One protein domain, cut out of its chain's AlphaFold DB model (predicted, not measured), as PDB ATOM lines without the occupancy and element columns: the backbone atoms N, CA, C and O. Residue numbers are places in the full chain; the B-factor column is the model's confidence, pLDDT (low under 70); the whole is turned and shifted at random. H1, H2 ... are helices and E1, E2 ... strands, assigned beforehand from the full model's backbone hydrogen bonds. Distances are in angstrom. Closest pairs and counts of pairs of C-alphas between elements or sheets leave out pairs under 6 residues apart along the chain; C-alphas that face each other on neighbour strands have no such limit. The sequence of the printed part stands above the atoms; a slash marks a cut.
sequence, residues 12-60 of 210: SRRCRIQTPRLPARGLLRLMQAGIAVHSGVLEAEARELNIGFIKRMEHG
ATOM      1  N   SER A  12      27.006   1.694  25.054       53.56
ATOM      2  CA  SER A  12      28.365   1.396  24.582       53.56
ATOM      3  C   SER A  12      29.384   2.431  25.073       53.56
ATOM      4  O   SER A  12      29.164   3.642  24.995       53.56
ATOM      5  N   ARG A  13      30.534   1.952  25.573       58.75
ATOM      6  CA  ARG A  13      31.700   2.786  25.922       58.75
ATOM      7  C   ARG A  13      32.807   2.598  24.908       58.75
ATOM      8  O   ARG A  13      33.172   1.459  24.611       58.75
ATOM      9  N   ARG A  14      33.432   3.707  24.508       53.34
ATOM     10  CA  ARG A  14      34.578   3.641  23.601       53.34
ATOM     11  C   ARG A  14      35.873   3.186  24.274       53.34
ATOM     12  O   ARG A  14      36.432   2.170  23.896       53.34
ATOM     13  N   CYS A  15      36.295   3.855  25.349       45.56
ATOM     14  CA  CYS A  15      37.527   3.514  26.078       45.56
ATOM     15  C   CYS A  15      37.253   3.146  27.538       45.56
ATOM     16  O   CYS A  15      36.441   3.797  28.208       45.56
ATOM     17  N   ARG A  16      37.968   2.144  28.065       55.66
ATOM     18  CA  ARG A  16      37.979   1.831  29.496       55.66
ATOM     19  C   ARG A  16      39.114   2.596  30.187       55.66
ATOM     20  O   ARG A  16      40.206   2.085  30.363       55.66
ATOM     21  N   ILE A  17      38.834   3.813  30.648       51.03
ATOM     22  CA  ILE A  17      39.802   4.552  31.475       51.03
ATOM     23  C   ILE A  17      39.838   3.919  32.870       51.03
ATOM     24  O   ILE A  17      38.818   3.939  33.569       51.03
ATOM     25  N   GLN A  18      40.984   3.358  33.255       50.88
ATOM     26  CA  GLN A  18      41.265   2.934  34.622       50.88
ATOM     27  C   GLN A  18      41.891   4.111  35.367       50.88
ATOM     28  O   GLN A  18      42.983   4.560  35.049       50.88
ATOM     29  N   THR A  19      41.166   4.648  36.344       47.03
ATOM     30  CA  THR A  19      41.712   5.621  37.295       47.03
ATOM     31  C   THR A  19      41.508   5.089  38.700       47.03
ATOM     32  O   THR A  19      40.462   4.486  38.957       47.03
ATOM     33  N   PRO A  20      42.412   5.385  39.648       46.47
ATOM     34  CA  PRO A  20      42.197   5.052  41.056       46.47
ATOM     35  C   PRO A  20      40.888   5.643  41.613       46.47
ATOM     36  O   PRO A  20      40.300   5.095  42.542       46.47
ATOM     37  N   ARG A  21      40.413   6.761  41.036       45.53
ATOM     38  CA  ARG A  21      39.249   7.532  41.510       45.53
ATOM     39  C   ARG A  21      37.922   7.218  40.804       45.53
ATOM     40  O   ARG A  21      36.876   7.459  41.401       45.53
ATOM     41  N   LEU A  22      37.919   6.656  39.590       51.31
ATOM     42  CA  LEU A  22      36.713   6.102  38.955       51.31
ATOM     43  C   LEU A  22      36.867   4.590  38.752       51.31
ATOM     44  O   LEU A  22      37.187   4.140  37.648       51.31
ATOM     45  N   PRO A  23      36.587   3.774  39.784       52.47
ATOM     46  CA  PRO A  23      36.392   2.350  39.563       52.47
ATOM     47  C   PRO A  23      35.239   2.140  38.569       52.47
ATOM     48  O   PRO A  23      34.312   2.951  38.492       52.47
ATOM     49  N   ALA A  24      35.244   1.015  37.846       61.62
ATOM     50  CA  ALA A  24      34.237   0.612  36.849       61.62
ATOM     51  C   ALA A  24      32.790   0.451  37.392       61.62
ATOM     52  O   ALA A  24      31.931  -0.137  36.738       61.62
ATOM     53  N   ARG A  25      32.492   1.013  38.570       70.94
ATOM     54  CA  ARG A  25      31.189   1.060  39.238       70.94
ATOM     55  C   ARG A  25      30.081   1.598  38.336       70.94
ATOM     56  O   ARG A  25      28.954   1.143  38.464       70.94
ATOM     57  N   GLY A  26      30.381   2.522  37.419       79.19
ATOM     58  CA  GLY A  26      29.398   3.009  36.442       79.19
ATOM     59  C   GLY A  26      28.883   1.898  35.520       79.19
ATOM     60  O   GLY A  26      27.678   1.742  35.366       79.19
ATOM     61  N   LEU A  27      29.790   1.077  34.981       80.06
ATOM     62  CA  LEU A  27      29.441  -0.046  34.102       80.06
ATOM     63  C   LEU A  27      28.682  -1.131  34.861       80.06
ATOM     64  O   LEU A  27      27.649  -1.600  34.399       80.06
ATOM     65  N   LEU A  28      29.159  -1.471  36.060       81.88
ATOM     66  CA  LEU A  28      28.508  -2.463  36.913       81.88
ATOM     67  C   LEU A  28      27.085  -2.041  37.292       81.88
ATOM     68  O   LEU A  28      26.182  -2.868  37.255       81.88
ATOM     69  N   ARG A  29      26.857  -0.753  37.585       86.25
ATOM     70  CA  ARG A  29      25.513  -0.217  37.854       86.25
ATOM     71  C   ARG A  29      24.573  -0.360  36.656       86.25
ATOM     72  O   ARG A  29      23.404  -0.670  36.857       86.25
ATOM     73  N   LEU A  30      25.067  -0.152  35.432       85.69
ATOM     74  CA  LEU A  30      24.277  -0.344  34.208       85.69
ATOM     75  C   LEU A  30      23.928  -1.824  34.003       85.69
ATOM     76  O   LEU A  30      22.766  -2.151  33.777       85.69
ATOM     77  N   MET A  31      24.903  -2.719  34.180       83.81
ATOM     78  CA  MET A  31      24.684  -4.167  34.084       83.81
ATOM     79  C   MET A  31      23.681  -4.663  35.136       83.81
ATOM     80  O   MET A  31      22.762  -5.406  34.809       83.81
ATOM     81  N   GLN A  32      23.799  -4.198  36.385       88.06
ATOM     82  CA  GLN A  32      22.864  -4.519  37.474       88.06
ATOM     83  C   GLN A  32      21.444  -3.993  37.224       88.06
ATOM     84  O   GLN A  32      20.485  -4.536  37.765       88.06
ATOM     85  N   ALA A  33      21.290  -2.953  36.400       91.50
ATOM     86  CA  ALA A  33      19.991  -2.441  35.978       91.50
ATOM     87  C   ALA A  33      19.390  -3.205  34.777       91.50
ATOM     88  O   ALA A  33      18.333  -2.813  34.291       91.50
ATOM     89  N   GLY A  34      20.044  -4.271  34.297       89.06
ATOM     90  CA  GLY A  34      19.598  -5.063  33.147       89.06
ATOM     91  C   GLY A  34      19.930  -4.442  31.786       89.06
ATOM     92  O   GLY A  34      19.370  -4.859  30.776       89.06
ATOM     93  N   ILE A  35      20.818  -3.443  31.737       91.06
ATOM     94  CA  ILE A  35      21.240  -2.794  30.489       91.06
ATOM     95  C   ILE A  35      22.436  -3.560  29.915       91.06
ATOM     96  O   ILE A  35      23.438  -3.759  30.604       91.06
ATOM     97  N   ALA A  36      22.359  -3.956  28.641       84.12
ATOM     98  CA  ALA A  36      23.488  -4.556  27.933       84.12
ATOM     99  C   ALA A  36      24.624  -3.531  27.756       84.12
ATOM    100  O   ALA A  36      24.396  -2.414  27.280       84.12
ATOM    101  N   VAL A  37      25.847  -3.909  28.144       84.25
ATOM    102  CA  VAL A  37      27.030  -3.036  28.136       84.25
ATOM    103  C   VAL A  37      28.123  -3.633  27.257       84.25
ATOM    104  O   VAL A  37      28.592  -4.740  27.513       84.25
ATOM    105  N   HIS A  38      28.594  -2.855  26.282       82.12
ATOM    106  CA  HIS A  38      29.766  -3.181  25.462       82.12
ATOM    107  C   HIS A  38      30.909  -2.192  25.741       82.12
ATOM    108  O   HIS A  38      30.677  -0.988  25.890       82.12
ATOM    109  N   SER A  39      32.152  -2.680  25.813       80.94
ATOM    110  CA  SER A  39      33.350  -1.857  26.053       80.94
ATOM    111  C   SER A  39      34.466  -2.183  25.068       80.94
ATOM    112  O   SER A  39      34.582  -3.340  24.678       80.94
ATOM    113  N   GLY A  40      35.311  -1.198  24.753       78.19
ATOM    114  CA  GLY A  40      36.459  -1.362  23.850       78.19
ATOM    115  C   GLY A  40      36.164  -0.972  22.397       78.19
ATOM    116  O   GLY A  40      36.965  -1.230  21.506       78.19
ATOM    117  N   VAL A  41      35.005  -0.362  22.132       86.88
ATOM    118  CA  VAL A  41      34.591   0.032  20.778       86.88
ATOM    119  C   VAL A  41      35.353   1.288  20.348       86.88
ATOM    120  O   VAL A  41      35.106   2.352  20.904       86.88
ATOM    121  N   LEU A  42      36.228   1.206  19.343       89.62
ATOM    122  CA  LEU A  42      37.102   2.330  18.946       89.62
ATOM    123  C   LEU A  42      37.957   2.843  20.119       89.62
ATOM    124  O   LEU A  42      38.049   4.045  20.395       89.62
ATOM    125  N   GLU A  43      38.504   1.908  20.899       87.75
ATOM    126  CA  GLU A  43      39.303   2.254  22.070       87.75
ATOM    127  C   GLU A  43      40.559   3.038  21.686       87.75
ATOM    128  O   GLU A  43      40.883   4.010  22.366       87.75
ATOM    129  N   ALA A  44      41.226   2.673  20.589       89.44
ATOM    130  CA  ALA A  44      42.440   3.341  20.133       89.44
ATOM    131  C   ALA A  44      42.197   4.834  19.856       89.44
ATOM    132  O   ALA A  44      42.890   5.689  20.406       89.44
ATOM    133  N   GLU A  45      41.148   5.160  19.107       92.06
ATOM    134  CA  GLU A  45      40.769   6.523  18.739       92.06
ATOM    135  C   GLU A  45      40.329   7.331  19.965       92.06
ATOM    136  O   GLU A  45      40.685   8.499  20.133       92.06
ATOM    137  N   ALA A  46      39.577   6.705  20.875       89.69
ATOM    138  CA  ALA A  46      39.177   7.345  22.122       89.69
ATOM    139  C   ALA A  46      40.377   7.632  23.042       89.69
ATOM    140  O   ALA A  46      40.368   8.646  23.754       89.69
ATOM    141  N   ARG A  47      41.401   6.764  23.018       91.06
ATOM    142  CA  ARG A  47      42.660   6.976  23.740       91.06
ATOM    143  C   ARG A  47      43.485   8.093  23.111       91.06
ATOM    144  O   ARG A  47      43.948   8.967  23.839       91.06
ATOM    145  N   GLU A  48      43.604   8.122  21.788       92.44
ATOM    146  CA  GLU A  48      44.312   9.182  21.063       92.44
ATOM    147  C   GLU A  48      43.697  10.566  21.323       92.44
ATOM    148  O   GLU A  48      44.411  11.522  21.640       92.44
ATOM    149  N   LEU A  49      42.363  10.661  21.299       91.56
ATOM    150  CA  LEU A  49      41.637  11.904  21.567       91.56
ATOM    151  C   LEU A  49      41.953  12.491  22.954       91.56
ATOM    152  O   LEU A  49      41.975  13.709  23.121       91.56
ATOM    153  N   ASN A  50      42.216  11.632  23.943       92.81
ATOM    154  CA  ASN A  50      42.400  12.005  25.347       92.81
ATOM    155  C   ASN A  50      43.796  11.663  25.882       92.81
ATOM    156  O   ASN A  50      43.956  11.456  27.086       92.81
ATOM    157  N   ILE A  51      44.808  11.616  25.010       95.00
ATOM    158  CA  ILE A  51      46.149  11.116  25.344       95.00
ATOM    159  C   ILE A  51      46.743  11.741  26.617       95.00
ATOM    160  O   ILE A  51      47.258  11.020  27.468       95.00
ATOM    161  N   GLY A  52      46.611  13.061  26.796       95.62
ATOM    162  CA  GLY A  52      47.102  13.756  27.990       95.62
ATOM    163  C   GLY A  52      46.356  13.369  29.261       95.62
ATOM    164  O   GLY A  52      46.960  13.017  30.273       95.62
ATOM    165  N   PHE A  53      45.023  13.347  29.188       94.69
ATOM    166  CA  PHE A  53      44.188  12.969  30.324       94.69
ATOM    167  C   PHE A  53      44.484  11.536  30.760       94.69
ATOM    168  O   PHE A  53      44.700  11.281  31.941       94.69
ATOM    169  N   ILE A  54      44.547  10.612  29.804       93.56
ATOM    170  CA  ILE A  54      44.797   9.197  30.071       93.56
ATOM    171  C   ILE A  54      46.196   8.996  30.646       93.56
ATOM    172  O   ILE A  54      46.321   8.344  31.678       93.56
ATOM    173  N   LYS A  55      47.228   9.625  30.069       94.88
ATOM    174  CA  LYS A  55      48.591   9.533  30.606       94.88
ATOM    175  C   LYS A  55      48.665  10.035  32.049       94.88
ATOM    176  O   LYS A  55      49.234   9.353  32.899       94.88
ATOM    177  N   ARG A  56      48.042  11.177  32.355       96.19
ATOM    178  CA  ARG A  56      47.994  11.717  33.723       96.19
ATOM    179  C   ARG A  56      47.279  10.781  34.688       96.19
ATOM    180  O   ARG A  56      47.696  10.637  35.831       96.19
ATOM    181  N   MET A  57      46.197  10.167  34.234       92.25
ATOM    182  CA  MET A  57      45.385   9.249  35.023       92.25
ATOM    183  C   MET A  57      46.071   7.907  35.304       92.25
ATOM    184  O   MET A  57      45.915   7.382  36.404       92.25
ATOM    185  N   GLU A  58      46.820   7.371  34.340       92.00
ATOM    186  CA  GLU A  58      47.494   6.070  34.448       92.00
ATOM    187  C   GLU A  58      48.893   6.183  35.078       92.00
ATOM    188  O   GLU A  58      49.293   5.308  35.840       92.00
ATOM    189  N   HIS A  59      49.622   7.273  34.808       94.00
ATOM    190  CA  HIS A  59      51.033   7.426  35.192       94.00
ATOM    191  C   HIS A  59      51.316   8.608  36.127       94.00
ATOM    192  O   HIS A  59      52.464   8.808  36.516       94.00
ATOM    193  N   GLY A  60      50.318   9.430  36.462       94.25
ATOM    194  CA  GLY A  60      50.512  10.601  37.327       94.25
ATOM    195  C   GLY A  60      51.325  11.735  36.694       94.25
ATOM    196  O   GLY A  60      51.737  12.648  37.402       94.25
TER     197      GLY A  60
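What this domain is: This is residues 12 to 60 of the 210 residues of the protein "Riboflavin-specific deaminase/reductase" of Pseudomonas aeruginosa (UniProt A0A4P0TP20). The printed part is a flat, open loop of chain: a long unnamed stretch, residues 12 to 24, leads round to helix H1, the chain folds back along strand E1, and E1 runs beside the start of that stretch, at residues 12 to 13. Beyond this loop, at the other end of the long axis from H1, two short helices, H2 and H3, make a corner, and the unnamed stretch passes between H1 and H3. The printed part has 49 residues with three named helices and one named strand, in the order H1, E1, H2, H3, and its class is mostly helix. It is only just loose, close to compact, with a radius of gyration of the C-alphas of 11.9 A, and its C-alphas span 34 by 23 by 9 A.

Where its parts are: The printed part begins at Ser 12, with its C-alpha at (28.365, 1.396, 24.582), and residues 12 to 24 hold no named element. H1 is residues 25 to 32, 10.2 A from first to last C-alpha, and begins with C-alpha 25 at (31.189, 1.060, 39.238). E1 is residues 36 to 39, 10.4 A long. H2 is residues 43 to 49, 9.9 A long. H3, residues 51 to 59, is the longest helix by residues, at 11.6 A, and ends with C-alpha 59 at (51.033, 7.426, 35.192).

How they stand to each other: Residues 12 to 13 pair with residues 38 to 39 of E1, parallel, while E1 pairs with no named strand. H1 and E1 have 4 pairs of C-alphas within 8 A, the closest being those of Met 31 and Val 37, 6.5 A apart. H2 is apart from both H1 and E1. H2 and H3 are close but not clearly touching, with 1 pair of C-alphas within 8 A, those of Arg 47 and Ile 54 at 7.0 A. Their lines stand at a steep tilt of 69 degrees, only just short of about perpendicular, and they run opposite ways. H3 is apart from H1 and from E1. In H1, H2 and H3 every O i to N i+4 pair is within hydrogen-bond range.

The domain as a whole: The two C-alphas farthest apart are those of Gly 34 and Gly 60, at 34.9 A. Residues 29 to 34, of which 29 to 32 belong to H1, stand free. The links H1 to E1, E1 to H2 and H2 to H3 are tight, and the printed part has no cut. The mean pLDDT of the printed part is 78.7, and the 13 residues under 70 are residues 12 to 24.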